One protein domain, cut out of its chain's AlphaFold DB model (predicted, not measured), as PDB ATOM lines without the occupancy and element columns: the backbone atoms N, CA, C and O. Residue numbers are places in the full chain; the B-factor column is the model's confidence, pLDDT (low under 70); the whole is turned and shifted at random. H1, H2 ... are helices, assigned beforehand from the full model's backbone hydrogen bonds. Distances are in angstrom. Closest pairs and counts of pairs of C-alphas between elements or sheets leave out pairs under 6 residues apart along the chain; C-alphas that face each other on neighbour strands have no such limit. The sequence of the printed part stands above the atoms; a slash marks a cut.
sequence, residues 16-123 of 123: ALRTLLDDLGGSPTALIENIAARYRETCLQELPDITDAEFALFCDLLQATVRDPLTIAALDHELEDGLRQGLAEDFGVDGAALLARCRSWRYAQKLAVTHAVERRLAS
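AT A GLANCE: This is residues 16 to 123 of the 123 residues of an uncharacterized protein of Magnetofaba australis IT-1 (UniProt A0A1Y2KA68). Two long helices, H2 and H8, lie side by side and run opposite ways, a second antiparallel pair, H5 and H7, lies at one end of the long axis, and H3 crosses between the two pairs as the core. The short helices H4 and H6 pack on H8 and H3, while H1 lies off by itself at the far end of the length, beyond the first residues of H2. The printed part has 108 residues with eight named helices, H1 to H8 in order along the chain, and no named strand; the class is all helix. The whole is compact, with a radius of gyration of the C-alphas of 14.4 A, yet only just elongated, with spans of 44 by 29 by 26 A.

IN THESE COORDINATES: H1, residues 16 to 23, begins at C-alpha 16 (2.518, 30.538, -5.985). H2, residues 28 to 46, is the longest helix at 27.7 A, starting from C-alpha 28 (-0.567, 19.441, -2.930). H3, residues 52 to 61, is 14.4 A long. H4 is residues 69 to 73, H5 is residues 75 to 84 and 14.4 A long, and H6 is residues 87 to 91. H7, residues 95 to 104, spans 14.3 A. H8, residues 107 to 121, spans 21.0 A and ends at C-alpha 121 (-9.181, 25.330, -9.585).

HOW THE PARTS SIT: H3 and H8 are the hubs, touching three helices each. They touch each other about perpendicular, at 78 degrees, with the C-alphas of Cys 59 and Val 117 closest at 5.1 A. H8 touches H2 at a shallow tilt of 8 degrees, opposite ways, the closest C-alphas being Tyr 39 and Ala 116, 5.9 A apart. H8 also touches H4, closest at the C-alphas of Ile 72 and Leu 111, 5.9 A. H3 touches H6, closest at the C-alphas of Ala 53 and Phe 91, 5.9 A. H3 touches H5 about perpendicular, at 87 degrees, closest at the C-alphas of Leu 61 and Gly 82, 6.6 A. H5 touches H7 at a shallow tilt of 14 degrees, opposite ways, with the C-alphas of Asp 76 and Cys 102 closest at 5.5 A. H1 is close to but not clearly touching H2, the closest C-alphas being Leu 21 and Pro 28, 6.0 A apart; it is apart from H3 to H8. Every O i to N i+4 pair is within hydrogen-bond range in H1 and H3 to H8, and 14 of 15 are in H2.

THE WHOLE: The C-alphas farthest apart, Asp 23 and Ala 100, are 43.9 A apart. The printed part has no cut, and no link is long. The mean pLDDT of the printed part is 72.2; residues 16 to 43, 63 to 73, 108 and 119 to 123 are under 70.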
ATOM      1  N   ALA A  16       2.922  29.970  -7.274       47.78
ATOM      2  CA  ALA A  16       2.518  30.538  -5.985       47.78
ATOM      3  C   ALA A  16       1.971  29.465  -5.031       47.78
ATOM      4  O   ALA A  16       2.294  29.449  -3.848       47.78
ATOM      5  N   LEU A  17       1.199  28.526  -5.575       48.31
ATOM      6  CA  LEU A  17       0.610  27.423  -4.832       48.31
ATOM      7  C   LEU A  17       1.666  26.391  -4.412       48.31
ATOM      8  O   LEU A  17       1.639  25.928  -3.279       48.31
ATOM      9  N   ARG A  18       2.651  26.096  -5.275       54.44
ATOM     10  CA  ARG A  18       3.821  25.271  -4.911       54.44
ATOM     11  C   ARG A  18       4.559  25.813  -3.690       54.44
ATOM     12  O   ARG A  18       4.832  25.054  -2.775       54.44
ATOM     13  N   THR A  19       4.801  27.122  -3.659       54.03
ATOM     14  CA  THR A  19       5.495  27.783  -2.540       54.03
ATOM     15  C   THR A  19       4.719  27.622  -1.228       54.03
ATOM     16  O   THR A  19       5.286  27.306  -0.191       54.03
ATOM     17  N   LEU A  20       3.396  27.770  -1.291       47.34
ATOM     18  CA  LEU A  20       2.509  27.662  -0.131       47.34
ATOM     19  C   LEU A  20       2.379  26.216   0.381       47.34
ATOM     20  O   LEU A  20       2.191  25.985   1.572       47.34
ATOM     21  N   LEU A  21       2.489  25.238  -0.519       51.19
ATOM     22  CA  LEU A  21       2.456  23.811  -0.203       51.19
ATOM     23  C   LEU A  21       3.779  23.307   0.385       51.19
ATOM     24  O   LEU A  21       3.752  22.481   1.299       51.19
ATOM     25  N   ASP A  22       4.904  23.853  -0.079       56.41
ATOM     26  CA  ASP A  22       6.228  23.612   0.501       56.41
ATOM     27  C   ASP A  22       6.297  24.130   1.955       56.41
ATOM     28  O   ASP A  22       6.800  23.426   2.833       56.41
ATOM     29  N   ASP A  23       5.702  25.295   2.244       52.06
ATOM     30  CA  ASP A  23       5.642  25.883   3.596       52.06
ATOM     31  C   ASP A  23       4.724  25.113   4.567       52.06
ATOM     32  O   ASP A  23       4.938  25.118   5.781       52.06
ATOM     33  N   LEU A  24       3.693  24.439   4.049       49.19
ATOM     34  CA  LEU A  24       2.728  23.666   4.842       49.19
ATOM     35  C   LEU A  24       3.164  22.210   5.086       49.19
ATOM     36  O   LEU A  24       2.496  21.494   5.834       49.19
ATOM     37  N   GLY A  25       4.268  21.760   4.475       51.62
ATOM     38  CA  GLY A  25       4.825  20.414   4.660       51.62
ATOM     39  C   GLY A  25       3.904  19.271   4.208       51.62
ATOM     40  O   GLY A  25       4.038  18.146   4.691       51.62
ATOM     41  N   GLY A  26       2.948  19.548   3.315       55.53
ATOM     42  CA  GLY A  26       1.873  18.629   2.932       55.53
ATOM     43  C   GLY A  26       1.796  18.368   1.429       55.53
ATOM     44  O   GLY A  26       2.246  19.165   0.612       55.53
ATOM     45  N   SER A  27       1.191  17.240   1.046       59.22
ATOM     46  CA  SER A  27       0.943  16.935  -0.366       59.22
ATOM     47  C   SER A  27      -0.023  17.969  -0.982       59.22
ATOM     48  O   SER A  27      -1.126  18.126  -0.450       59.22
ATOM     49  N   PRO A  28       0.331  18.612  -2.117       51.97
ATOM     50  CA  PRO A  28      -0.567  19.441  -2.930       51.97
ATOM     51  C   PRO A  28      -1.946  18.819  -3.115       51.97
ATOM     52  O   PRO A  28      -2.979  19.437  -2.876       51.97
ATOM     53  N   THR A  29      -1.939  17.540  -3.474       54.97
ATOM     54  CA  THR A  29      -3.132  16.747  -3.728       54.97
ATOM     55  C   THR A  29      -3.973  16.592  -2.465       54.97
ATOM     56  O   THR A  29      -5.176  16.812  -2.517       54.97
ATOM     57  N   ALA A  30      -3.350  16.324  -1.315       53.75
ATOM     58  CA  ALA A  30      -4.064  16.153  -0.048       53.75
ATOM     59  C   ALA A  30      -4.683  17.464   0.468       53.75
ATOM     60  O   ALA A  30      -5.719  17.457   1.138       53.75
ATOM     61  N   LEU A  31      -4.061  18.608   0.170       53.31
ATOM     62  CA  LEU A  31      -4.607  19.915   0.533       53.31
ATOM     63  C   LEU A  31      -5.834  20.257  -0.326       53.31
ATOM     64  O   LEU A  31      -6.863  20.684   0.199       53.31
ATOM     65  N   ILE A  32      -5.742  19.993  -1.632       54.75
ATOM     66  CA  ILE A  32      -6.832  20.178  -2.596       54.75
ATOM     67  C   ILE A  32      -8.005  19.239  -2.283       54.75
ATOM     68  O   ILE A  32      -9.159  19.667  -2.299       54.75
ATOM     69  N   GLU A  33      -7.730  17.982  -1.934       58.03
ATOM     70  CA  GLU A  33      -8.745  17.012  -1.501       58.03
ATOM     71  C   GLU A  33      -9.478  17.480  -0.238       58.03
ATOM     72  O   GLU A  33     -10.706  17.428  -0.189       58.03
ATOM     73  N   ASN A  34      -8.761  18.024   0.750       54.50
ATOM     74  CA  ASN A  34      -9.370  18.575   1.964       54.50
ATOM     75  C   ASN A  34     -10.253  19.805   1.695       54.50
ATOM     76  O   ASN A  34     -11.310  19.965   2.309       54.50
ATOM     77  N   ILE A  35      -9.836  20.687   0.784       54.09
ATOM     78  CA  ILE A  35     -10.635  21.855   0.385       54.09
ATOM     79  C   ILE A  35     -11.888  21.399  -0.367       54.09
ATOM     80  O   ILE A  35     -12.992  21.846  -0.051       54.09
ATOM     81  N   ALA A  36     -11.741  20.469  -1.310       55.69
ATOM     82  CA  ALA A  36     -12.859  19.893  -2.046       55.69
ATOM     83  C   ALA A  36     -13.866  19.193  -1.117       55.69
ATOM     84  O   ALA A  36     -15.069  19.386  -1.282       55.69
ATOM     85  N   ALA A  37     -13.392  18.458  -0.107       61.31
ATOM     86  CA  ALA A  37     -14.240  17.804   0.888       61.31
ATOM     87  C   ALA A  37     -15.097  18.807   1.682       61.31
ATOM     88  O   ALA A  37     -16.283  18.568   1.890       61.31
ATOM     89  N   ARG A  38     -14.543  19.971   2.051       59.72
ATOM     90  CA  ARG A  38     -15.292  21.039   2.738       59.72
ATOM     91  C   ARG A  38     -16.378  21.673   1.874       59.72
ATOM     92  O   ARG A  38     -17.459  21.969   2.367       59.72
ATOM     93  N   TYR A  39     -16.113  21.901   0.591       60.06
ATOM     94  CA  TYR A  39     -17.112  22.511  -0.298       60.06
ATOM     95  C   TYR A  39     -18.161  21.526  -0.782       60.06
ATOM     96  O   TYR A  39     -19.299  21.924  -1.027       60.06
ATOM     97  N   ARG A  40     -17.819  20.239  -0.820       66.88
ATOM     98  CA  ARG A  40     -18.801  19.178  -0.979       66.88
ATOM     99  C   ARG A  40     -19.884  19.256   0.096       66.88
ATOM    100  O   ARG A  40     -21.046  19.091  -0.240       66.88
ATOM    101  N   GLU A  41     -19.547  19.568   1.348       68.75
ATOM    102  CA  GLU A  41     -20.553  19.753   2.407       68.75
ATOM    103  C   GLU A  41     -21.531  20.893   2.082       68.75
ATOM    104  O   GLU A  41     -22.734  20.733   2.264       68.75
ATOM    105  N   THR A  42     -21.053  22.016   1.537       69.00
ATOM    106  CA  THR A  42     -21.921  23.113   1.069       69.00
ATOM    107  C   THR A  42     -22.763  22.701  -0.139       69.00
ATOM    108  O   THR A  42     -23.956  22.996  -0.185       69.00
ATOM    109  N   CYS A  43     -22.184  21.982  -1.104       69.81
ATOM    110  CA  CYS A  43     -22.948  21.445  -2.228       69.81
ATOM    111  C   CYS A  43     -24.023  20.466  -1.754       69.81
ATOM    112  O   CYS A  43     -25.139  20.559  -2.233       69.81
ATOM    113  N   LEU A  44     -23.744  19.604  -0.777       71.44
ATOM    114  CA  LEU A  44     -24.724  18.681  -0.198       71.44
ATOM    115  C   LEU A  44     -25.850  19.388   0.564       71.44
ATOM    116  O   LEU A  44     -26.939  18.842   0.686       71.44
ATOM    117  N   GLN A  45     -25.631  20.597   1.074       77.94
ATOM    118  CA  GLN A  45     -26.714  21.373   1.687       77.94
ATOM    119  C   GLN A  45     -27.710  21.883   0.636       77.94
ATOM    120  O   GLN A  45     -28.917  21.841   0.859       77.94
ATOM    121  N   GLU A  46     -27.213  22.322  -0.521       78.50
ATOM    122  CA  GLU A  46     -28.030  22.889  -1.607       78.50
ATOM    123  C   GLU A  46     -28.510  21.839  -2.629       78.50
ATOM    124  O   GLU A  46     -29.493  22.041  -3.352       78.50
ATOM    125  N   LEU A  47     -27.797  20.715  -2.696       80.06
ATOM    126  CA  LEU A  47     -27.978  19.567  -3.580       80.06
ATOM    127  C   LEU A  47     -27.773  18.274  -2.766       80.06
ATOM    128  O   LEU A  47     -26.776  17.579  -2.959       80.06
ATOM    129  N   PRO A  48     -28.700  17.924  -1.856       81.06
ATOM    130  CA  PRO A  48     -28.540  16.786  -0.939       81.06
ATOM    131  C   PRO A  48     -28.388  15.431  -1.628       81.06
ATOM    132  O   PRO A  48     -27.816  14.512  -1.047       81.06
ATOM    133  N   ASP A  49     -28.833  15.328  -2.878       82.75
ATOM    134  CA  ASP A  49     -28.754  14.105  -3.673       82.75
ATOM    135  C   ASP A  49     -27.505  14.054  -4.578       82.75
ATOM    136  O   ASP A  49     -27.403  13.159  -5.418       82.75
ATOM    137  N   ILE A  50     -26.570  15.018  -4.477       81.94
ATOM    138  CA  ILE A  50     -25.345  15.009  -5.294       81.94
ATOM    139  C   ILE A  50     -24.362  13.945  -4.806       81.94
ATOM    140  O   ILE A  50     -24.014  13.884  -3.626       81.94
ATOM    141  N   THR A  51     -23.894  13.103  -5.725       85.94
ATOM    142  CA  THR A  51     -22.906  12.064  -5.408       85.94
ATOM    143  C   THR A  51     -21.473  12.577  -5.559       85.94
ATOM    144  O   THR A  51     -21.214  13.605  -6.188       85.94
ATOM    145  N   ASP A  52     -20.510  11.836  -5.002       78.81
ATOM    146  CA  ASP A  52     -19.077  12.128  -5.161       78.81
ATOM    147  C   ASP A  52     -18.631  12.166  -6.621       78.81
ATOM    148  O   ASP A  52     -17.901  13.069  -7.031       78.81
ATOM    149  N   ALA A  53     -19.096  11.194  -7.403       80.69
ATOM    150  CA  ALA A  53     -18.767  11.074  -8.813       80.69
ATOM    151  C   ALA A  53     -19.335  12.253  -9.621       80.69
ATOM    152  O   ALA A  53     -18.633  12.840 -10.441       80.69
ATOM    153  N   GLU A  54     -20.573  12.665  -9.327       80.75
ATOM    154  CA  GLU A  54     -21.204  13.830  -9.957       80.75
ATOM    155  C   GLU A  54     -20.448  15.123  -9.636       80.75
ATOM    156  O   GLU A  54     -20.198  15.938 -10.524       80.75
ATOM    157  N   PHE A  55     -20.037  15.305  -8.379       81.31
ATOM    158  CA  PHE A  55     -19.254  16.468  -7.974       81.31
ATOM    159  C   PHE A  55     -17.881  16.511  -8.661       81.31
ATOM    160  O   PHE A  55     -17.454  17.573  -9.121       81.31
ATOM    161  N   ALA A  56     -17.201  15.366  -8.770       77.56
ATOM    162  CA  ALA A  56     -15.927  15.255  -9.479       77.56
ATOM    163  C   ALA A  56     -16.069  15.582 -10.975       77.56
ATOM    164  O   ALA A  56     -15.255  16.338 -11.503       77.56
ATOM    165  N   LEU A  57     -17.135  15.104 -11.622       79.50
ATOM    166  CA  LEU A  57     -17.439  15.408 -13.021       79.50
ATOM    167  C   LEU A  57     -17.643  16.914 -13.242       79.50
ATOM    168  O   LEU A  57     -17.064  17.480 -14.166       79.50
ATOM    169  N   PHE A  58     -18.394  17.604 -12.374       78.50
ATOM    170  CA  PHE A  58     -18.534  19.065 -12.481       78.50
ATOM    171  C   PHE A  58     -17.203  19.800 -12.327       78.50
ATOM    172  O   PHE A  58     -16.989  20.827 -12.976       78.50
ATOM    173  N   CYS A  59     -16.315  19.288 -11.471       74.00
ATOM    174  CA  CYS A  59     -14.990  19.866 -11.288       74.00
ATOM    175  C   CYS A  59     -14.154  19.830 -12.573       74.00
ATOM    176  O   CYS A  59     -13.414  20.778 -12.836       74.00
ATOM    177  N   ASP A  60     -14.284  18.755 -13.345       72.38
ATOM    178  CA  ASP A  60     -13.594  18.565 -14.620       72.38
ATOM    179  C   ASP A  60     -14.227  19.417 -15.732       72.38
ATOM    180  O   ASP A  60     -13.546  20.178 -16.417       72.38
ATOM    181  N   LEU A  61     -15.562  19.409 -15.810       70.44
ATOM    182  CA  LEU A  61     -16.346  20.159 -16.792       70.44
ATOM    183  C   LEU A  61     -16.066  21.671 -16.763       70.44
ATOM    184  O   LEU A  61     -15.905  22.322 -17.793       70.44
ATOM    185  N   LEU A  62     -15.998  22.250 -15.563       70.12
ATOM    186  CA  LEU A  62     -15.836  23.696 -15.383       70.12
ATOM    187  C   LEU A  62     -14.365  24.134 -15.330       70.12
ATOM    188  O   LEU A  62     -14.072  25.281 -14.971       70.12
ATOM    189  N   GLN A  63     -13.435  23.239 -15.678       63.91
ATOM    190  CA  GLN A  63     -12.004  23.528 -15.719       63.91
ATOM    191  C   GLN A  63     -11.613  24.498 -16.848       63.91
ATOM    192  O   GLN A  63     -10.619  25.209 -16.714       63.91
ATOM    193  N   ALA A  64     -12.427  24.598 -17.909       48.81
ATOM    194  CA  ALA A  64     -12.118  25.371 -19.117       48.81
ATOM    195  C   ALA A  64     -13.044  26.575 -19.407       48.81
ATOM    196  O   ALA A  64     -12.806  27.297 -20.376       48.81
ATOM    197  N   THR A  65     -14.086  26.828 -18.607       49.16
ATOM    198  CA  THR A  65     -15.111  27.842 -18.919       49.16
ATOM    199  C   THR A  65     -14.925  29.177 -18.185       49.16
ATOM    200  O   THR A  65     -14.637  29.230 -16.986       49.16
ATOM    201  N   VAL A  66     -15.124  30.283 -18.918       44.25
ATOM    202  CA  VAL A  66     -15.203  31.652 -18.378       44.25
ATOM    203  C   VAL A  66     -16.531  31.799 -17.631       44.25
ATOM    204  O   VAL A  66     -17.602  31.582 -18.193       44.25
ATOM    205  N   ARG A  67     -16.460  32.117 -16.335       60.94
ATOM    206  CA  ARG A  67     -17.586  32.044 -15.386       60.94
ATOM    207  C   ARG A  67     -18.330  33.363 -15.281       60.94
ATOM    208  O   ARG A  67     -18.352  34.006 -14.233       60.94
ATOM    209  N   ASP A  68     -18.928  33.775 -16.385       53.09
ATOM    210  CA  ASP A  68     -19.893  34.863 -16.381       53.09
ATOM    211  C   ASP A  68     -21.324  34.329 -16.114       53.09
ATOM    212  O   ASP A  68     -21.569  33.116 -16.176       53.09
ATOM    213  N   PRO A  69     -22.288  35.200 -15.760       49.75
ATOM    214  CA  PRO A  69     -23.651  34.790 -15.423       49.75
ATOM    215  C   PRO A  69     -24.354  33.937 -16.486       49.75
ATOM    216  O   PRO A  69     -25.236  33.154 -16.123       49.75
ATOM    217  N   LEU A  70     -23.977  34.073 -17.764       50.12
ATOM    218  CA  LEU A  70     -24.526  33.292 -18.868       50.12
ATOM    219  C   LEU A  70     -24.056  31.836 -18.797       50.12
ATOM    220  O   LEU A  70     -24.885  30.933 -18.886       50.12
ATOM    221  N   THR A  71     -22.769  31.605 -18.533       62.72
ATOM    222  CA  THR A  71     -22.186  30.265 -18.356       62.72
ATOM    223  C   THR A  71     -22.807  29.532 -17.164       62.72
ATOM    224  O   THR A  71     -23.126  28.351 -17.252       62.72
ATOM    225  N   ILE A  72     -23.074  30.237 -16.058       68.81
ATOM    226  CA  ILE A  72     -23.770  29.654 -14.895       68.81
ATOM    227  C   ILE A  72     -25.212  29.277 -15.255       68.81
ATOM    228  O   ILE A  72     -25.701  28.219 -14.859       68.81
ATOM    229  N   ALA A  73     -25.913  30.122 -16.018       68.31
ATOM    230  CA  ALA A  73     -27.267  29.816 -16.472       68.31
ATOM    231  C   ALA A  73     -27.294  28.613 -17.433       68.31
ATOM    232  O   ALA A  73     -28.252  27.836 -17.382       68.31
ATOM    233  N   ALA A  74     -26.237  28.447 -18.230       75.81
ATOM    234  CA  ALA A  74     -26.056  27.403 -19.233       75.81
ATOM    235  C   ALA A  74     -25.355  26.128 -18.721       75.81
ATOM    236  O   ALA A  74     -25.022  25.268 -19.531       75.81
ATOM    237  N   LEU A  75     -25.159  25.957 -17.405       80.44
ATOM    238  CA  LEU A  75     -24.448  24.801 -16.825       80.44
ATOM    239  C   LEU A  75     -24.955  23.432 -17.323       80.44
ATOM    240  O   LEU A  75     -24.186  22.489 -17.458       80.44
ATOM    241  N   ASP A  76     -26.250  23.314 -17.603       82.50
ATOM    242  CA  ASP A  76     -26.863  22.110 -18.165       82.50
ATOM    243  C   ASP A  76     -26.461  21.842 -19.621       82.50
ATOM    244  O   ASP A  76     -26.357  20.683 -20.004       82.50
ATOM    245  N   HIS A  77     -26.212  22.884 -20.414       79.81
ATOM    246  CA  HIS A  77     -25.734  22.754 -21.792       79.81
ATOM    247  C   HIS A  77     -24.256  22.353 -21.815       79.81
ATOM    248  O   HIS A  77     -23.889  21.439 -22.545       79.81
ATOM    249  N   GLU A  78     -23.439  22.957 -20.946       85.19
ATOM    250  CA  GLU A  78     -22.040  22.554 -20.747       85.19
ATOM    251  C   GLU A  78     -21.959  21.087 -20.310       85.19
ATOM    252  O   GLU A  78     -21.204  20.302 -20.878       85.19
ATOM    253  N   LEU A  79     -22.798  20.690 -19.343       87.62
ATOM    254  CA  LEU A  79     -22.896  19.304 -18.897       87.62
ATOM    255  C   LEU A  79     -23.284  18.379 -20.053       87.62
ATOM    256  O   LEU A  79     -22.642  17.357 -20.254       87.62
ATOM    257  N   GLU A  80     -24.313  18.729 -20.825       88.56
ATOM    258  CA  GLU A  80     -24.741  17.941 -21.981       88.56
ATOM    259  C   GLU A  80     -23.623  17.761 -23.020       88.56
ATOM    260  O   GLU A  80     -23.435  16.654 -23.529       88.56
ATOM    261  N   ASP A  81     -22.852  18.809 -23.302       83.44
ATOM    262  CA  ASP A  81     -21.716  18.753 -24.224       83.44
ATOM    263  C   ASP A  81     -20.576  17.877 -23.692       83.44
ATOM    264  O   ASP A  81     -19.994  17.102 -24.455       83.44
ATOM    265  N   GLY A  82     -20.289  17.940 -22.390       81.69
ATOM    266  CA  GLY A  82     -19.327  17.052 -21.734       81.69
ATOM    267  C   GLY A  82     -19.771  15.585 -21.744       81.69
ATOM    268  O   GLY A  82     -18.978  14.685 -22.020       81.69
ATOM    269  N   LEU A  83     -21.062  15.326 -21.533       89.62
ATOM    270  CA  LEU A  83     -21.632  13.979 -21.607       89.62
ATOM    271  C   LEU A  83     -21.517  13.379 -23.012       89.62
ATOM    272  O   LEU A  83     -21.196  12.202 -23.148       89.62
ATOM    273  N   ARG A  84     -21.700  14.178 -24.072       87.38
ATOM    274  CA  ARG A  84     -21.491  13.718 -25.460       87.38
ATOM    275  C   ARG A  84     -20.040  13.327 -25.757       87.38
ATOM    276  O   ARG A  84     -19.803  12.623 -26.737       87.38
ATOM    277  N   GLN A  85     -19.088  13.775 -24.941       86.06
ATOM    278  CA  GLN A  85     -17.666  13.444 -25.068       86.06
ATOM    279  C   GLN A  85     -17.265  12.186 -24.284       86.06
ATOM    280  O   GLN A  85     -16.113  11.773 -24.381       86.06
ATOM    281  N   GLY A  86     -18.193  11.555 -23.557       87.88
ATOM    282  CA  GLY A  86     -17.929  10.333 -22.790       87.88
ATOM    283  C   GLY A  86     -17.521  10.563 -21.331       87.88
ATOM    284  O   GLY A  86     -17.072   9.636 -20.660       87.88
ATOM    285  N   LEU A  87     -17.679  11.788 -20.807       81.06
ATOM    286  CA  LEU A  87     -17.298  12.093 -19.422       81.06
ATOM    287  C   LEU A  87     -18.176  11.368 -18.387       81.06
ATOM    288  O   LEU A  87     -17.755  11.185 -17.253       81.06
ATOM    289  N   ALA A  88     -19.394  10.937 -18.725       87.19
ATOM    290  CA  ALA A  88     -20.190  10.150 -17.778       87.19
ATOM    291  C   ALA A  88     -19.523   8.805 -17.470       87.19
ATOM    292  O   ALA A  88     -19.463   8.395 -16.312       87.19
ATOM    293  N   GLU A  89     -19.010   8.135 -18.497       88.25
ATOM    294  CA  GLU A  89     -18.368   6.832 -18.401       88.25
ATOM    295  C   GLU A  89     -17.049   6.911 -17.634       88.25
ATOM    296  O   GLU A  89     -16.812   6.086 -16.750       88.25
ATOM    297  N   ASP A  90     -16.240   7.936 -17.909       84.12
ATOM    298  CA  ASP A  90     -14.949   8.159 -17.246       84.12
ATOM    299  C   ASP A  90     -15.090   8.326 -15.726       84.12
ATOM    300  O   ASP A  90     -14.218   7.910 -14.958       84.12
ATOM    301  N   PHE A  91     -16.214   8.893 -15.285       81.81
ATOM    302  CA  PHE A  91     -16.511   9.140 -13.876       81.81
ATOM    303  C   PHE A  91     -17.536   8.160 -13.277       81.81
ATOM    304  O   PHE A  91     -17.846   8.259 -12.091       81.81
ATOM    305  N   GLY A  92     -18.058   7.202 -14.052       89.00
ATOM    306  CA  GLY A  92     -19.054   6.229 -13.584       89.00
ATOM    307  C   GLY A  92     -20.389   6.853 -13.152       89.00
ATOM    308  O   GLY A  92     -21.018   6.375 -12.207       89.00
ATOM    309  N   VAL A  93     -20.811   7.933 -13.812       92.75
ATOM    310  CA  VAL A  93     -22.026   8.701 -13.503       92.75
ATOM    311  C   VAL A  93     -23.152   8.341 -14.474       92.75
ATOM    312  O   VAL A  93     -22.931   8.217 -15.677       92.75
ATOM    313  N   ASP A  94     -24.394   8.254 -13.983       94.94
ATOM    314  CA  ASP A  94     -25.576   8.256 -14.856       94.94
ATOM    315  C   ASP A  94     -25.781   9.663 -15.437       94.94
ATOM    316  O   ASP A  94     -26.470  10.517 -14.869       94.94
ATOM    317  N   GLY A  95     -25.133   9.917 -16.574       92.94
ATOM    318  CA  GLY A  95     -25.160  11.217 -17.237       92.94
ATOM    319  C   GLY A  95     -26.568  11.687 -17.600       92.94
ATOM    320  O   GLY A  95     -26.875  12.872 -17.469       92.94
ATOM    321  N   ALA A  96     -27.456  10.772 -18.000       94.69
ATOM    322  CA  ALA A  96     -28.825  11.116 -18.374       94.69
ATOM    323  C   ALA A  96     -29.636  11.582 -17.157       94.69
ATOM    324  O   ALA A  96     -30.325  12.607 -17.222       94.69
ATOM    325  N   ALA A  97     -29.520  10.871 -16.032       95.19
ATOM    326  CA  ALA A  97     -30.159  11.263 -14.780       95.19
ATOM    327  C   ALA A  97     -29.582  12.577 -14.226       95.19
ATOM    328  O   ALA A  97     -30.341  13.456 -13.800       95.19
ATOM    329  N   LEU A  98     -28.256  12.750 -14.276       93.50
ATOM    330  CA  LEU A  98     -27.595  13.978 -13.833       93.50
ATOM    331  C   LEU A  98     -28.017  15.185 -14.680       93.50
ATOM    332  O   LEU A  98     -28.342  16.237 -14.127       93.50
ATOM    333  N   LEU A  99     -28.077  15.044 -16.006       93.75
ATOM    334  CA  LEU A  99     -28.513  16.115 -16.903       93.75
ATOM    335  C   LEU A  99     -29.972  16.508 -16.649       93.75
ATOM    336  O   LEU A  99     -30.294  17.697 -16.595       93.75
ATOM    337  N   ALA A 100     -30.854  15.527 -16.436       95.62
ATOM    338  CA  ALA A 100     -32.247  15.790 -16.087       95.62
ATOM    339  C   ALA A 100     -32.363  16.585 -14.773       95.62
ATOM    340  O   ALA A 100     -33.127  17.551 -14.699       95.62
ATOM    341  N   ARG A 101     -31.551  16.244 -13.763       95.94
ATOM    342  CA  ARG A 101     -31.454  17.001 -12.505       95.94
ATOM    343  C   ARG A 101     -30.897  18.405 -12.722       95.94
ATOM    344  O   ARG A 101     -31.511  19.360 -12.256       95.94
ATOM    345  N   CYS A 102     -29.805  18.555 -13.469       89.00
ATOM    346  CA  CYS A 102     -29.173  19.849 -13.733       89.00
ATOM    347  C   CYS A 102     -30.122  20.831 -14.440       89.00
ATOM    348  O   CYS A 102     -30.168  22.016 -14.105       89.00
ATOM    349  N   ARG A 103     -30.959  20.337 -15.362       89.94
ATOM    350  CA  ARG A 103     -32.012  21.134 -16.016       89.94
ATOM    351  C   ARG A 103     -33.107  21.603 -15.050       89.94
ATOM    352  O   ARG A 103     -33.746  22.618 -15.308       89.94
ATOM    353  N   SER A 104     -33.310  20.896 -13.938       92.69
ATOM    354  CA  SER A 104     -34.266  21.278 -12.886       92.69
ATOM    355  C   SER A 104     -33.693  22.246 -11.840       92.69
ATOM    356  O   SER A 104     -34.445  22.792 -11.030       92.69
ATOM    357  N   TRP A 105     -32.376  22.470 -11.834       88.75
ATOM    358  CA  TRP A 105     -31.725  23.320 -10.843       88.75
ATOM    359  C   TRP A 105     -32.067  24.793 -11.014       88.75
ATOM    360  O   TRP A 105     -32.094  25.350 -12.114       88.75
ATOM    361  N   ARG A 106     -32.240  25.457  -9.874       78.50
ATOM    362  CA  ARG A 106     -32.333  26.914  -9.805       78.50
ATOM    363  C   ARG A 106     -30.962  27.528 -10.062       78.50
ATOM    364  O   ARG A 106     -29.930  26.920  -9.793       78.50
ATOM    365  N   TYR A 107     -30.957  28.790 -10.479       73.25
ATOM    366  CA  TYR A 107     -29.721  29.543 -10.701       73.25
ATOM    367  C   TYR A 107     -28.773  29.512  -9.488       73.25
ATOM    368  O   TYR A 107     -27.580  29.309  -9.659       73.25
ATOM    369  N   ALA A 108     -29.301  29.632  -8.263       65.88
ATOM    370  CA  ALA A 108     -28.502  29.564  -7.035       65.88
ATOM    371  C   ALA A 108     -27.765  28.221  -6.862       65.88
ATOM    372  O   ALA A 108     -26.624  28.202  -6.415       65.88
ATOM    373  N   GLN A 109     -28.384  27.112  -7.274       81.06
ATOM    374  CA  GLN A 109     -27.777  25.782  -7.209       81.06
ATOM    375  C   GLN A 109     -26.699  25.615  -8.286       81.06
ATOM    376  O   GLN A 109     -25.608  25.131  -7.988       81.06
ATOM    377  N   LYS A 110     -26.956  26.100  -9.512       81.25
ATOM    378  CA  LYS A 110     -25.941  26.155 -10.578       81.25
ATOM    379  C   LYS A 110     -24.737  27.005 -10.139       81.25
ATOM    380  O   LYS A 110     -23.599  26.558 -10.243       81.25
ATOM    381  N   LEU A 111     -24.992  28.176  -9.550       77.31
ATOM    382  CA  LEU A 111     -23.973  29.067  -8.987       77.31
ATOM    383  C   LEU A 111     -23.169  28.394  -7.869       77.31
ATOM    384  O   LEU A 111     -21.950  28.530  -7.846       77.31
ATOM    385  N   ALA A 112     -23.824  27.671  -6.956       77.50
ATOM    386  CA  ALA A 112     -23.152  26.971  -5.865       77.50
ATOM    387  C   ALA A 112     -22.150  25.932  -6.392       77.50
ATOM    388  O   ALA A 112     -21.007  25.904  -5.936       77.50
ATOM    389  N   VAL A 113     -22.545  25.137  -7.393       82.19
ATOM    390  CA  VAL A 113     -21.658  24.167  -8.054       82.19
ATOM    391  C   VAL A 113     -20.512  24.882  -8.758       82.19
ATOM    392  O   VAL A 113     -19.351  24.559  -8.515       82.19
ATOM    393  N   THR A 114     -20.803  25.900  -9.574       81.81
ATOM    394  CA  THR A 114     -19.756  26.644 -10.281       81.81
ATOM    395  C   THR A 114     -18.752  27.263  -9.312       81.81
ATOM    396  O   THR A 114     -17.549  27.090  -9.495       81.81
ATOM    397  N   HIS A 115     -19.214  27.905  -8.239       78.31
ATOM    398  CA  HIS A 115     -18.349  28.509  -7.228       78.31
ATOM    399  C   HIS A 115     -17.502  27.462  -6.486       78.31
ATOM    400  O   HIS A 115     -16.310  27.685  -6.264       78.31
ATOM    401  N   ALA A 116     -18.069  26.294  -6.162       73.88
ATOM    402  CA  ALA A 116     -17.316  25.191  -5.567       73.88
ATOM    403  C   ALA A 116     -16.185  24.711  -6.490       73.88
ATOM    404  O   ALA A 116     -15.053  24.531  -6.035       73.88
ATOM    405  N   VAL A 117     -16.453  24.588  -7.795       77.12
ATOM    406  CA  VAL A 117     -15.406  24.234  -8.759       77.12
ATOM    407  C   VAL A 117     -14.377  25.352  -8.910       77.12
ATOM    408  O   VAL A 117     -13.195  25.070  -9.042       77.12
ATOM    409  N   GLU A 118     -14.778  26.624  -8.855       72.69
ATOM    410  CA  GLU A 118     -13.846  27.757  -9.013       72.69
ATOM    411  C   GLU A 118     -12.739  27.705  -7.986       72.69
ATOM    412  O   GLU A 118     -11.553  27.768  -8.300       72.69
ATOM    413  N   ARG A 119     -13.159  27.534  -6.738       62.78
ATOM    414  CA  ARG A 119     -12.259  27.512  -5.603       62.78
ATOM    415  C   ARG A 119     -11.322  26.325  -5.658       62.78
ATOM    416  O   ARG A 119     -10.186  26.475  -5.238       62.78
ATOM    417  N   ARG A 120     -11.786  25.192  -6.193       65.81
ATOM    418  CA  ARG A 120     -10.957  24.008  -6.425       65.81
ATOM    419  C   ARG A 120      -9.870  24.255  -7.475       65.81
ATOM    420  O   ARG A 120      -8.791  23.696  -7.345       65.81
ATOM    421  N   LEU A 121     -10.146  25.049  -8.510       62.41
ATOM    422  CA  LEU A 121      -9.181  25.330  -9.585       62.41
ATOM    423  C   LEU A 121      -8.218  26.474  -9.264       62.41
ATOM    424  O   LEU A 121      -7.124  26.527  -9.817       62.41
ATOM    425  N   ALA A 122      -8.640  27.415  -8.417       60.09
ATOM    426  CA  ALA A 122      -7.806  28.521  -7.950       60.09
ATOM    427  C   ALA A 122      -6.825  28.111  -6.831       60.09
ATOM    428  O   ALA A 122      -5.945  28.898  -6.473       60.09
ATOM    429  N   SER A 123      -7.006  26.910  -6.268       49.50
ATOM    430  CA  SER A 123      -6.203  26.296  -5.201       49.50
ATOM    431  C   SER A 123      -5.295  25.187  -5.689       49.50
ATOM    432  O   SER A 123      -4.510  24.735  -4.839       49.50
TER     433      SER A 123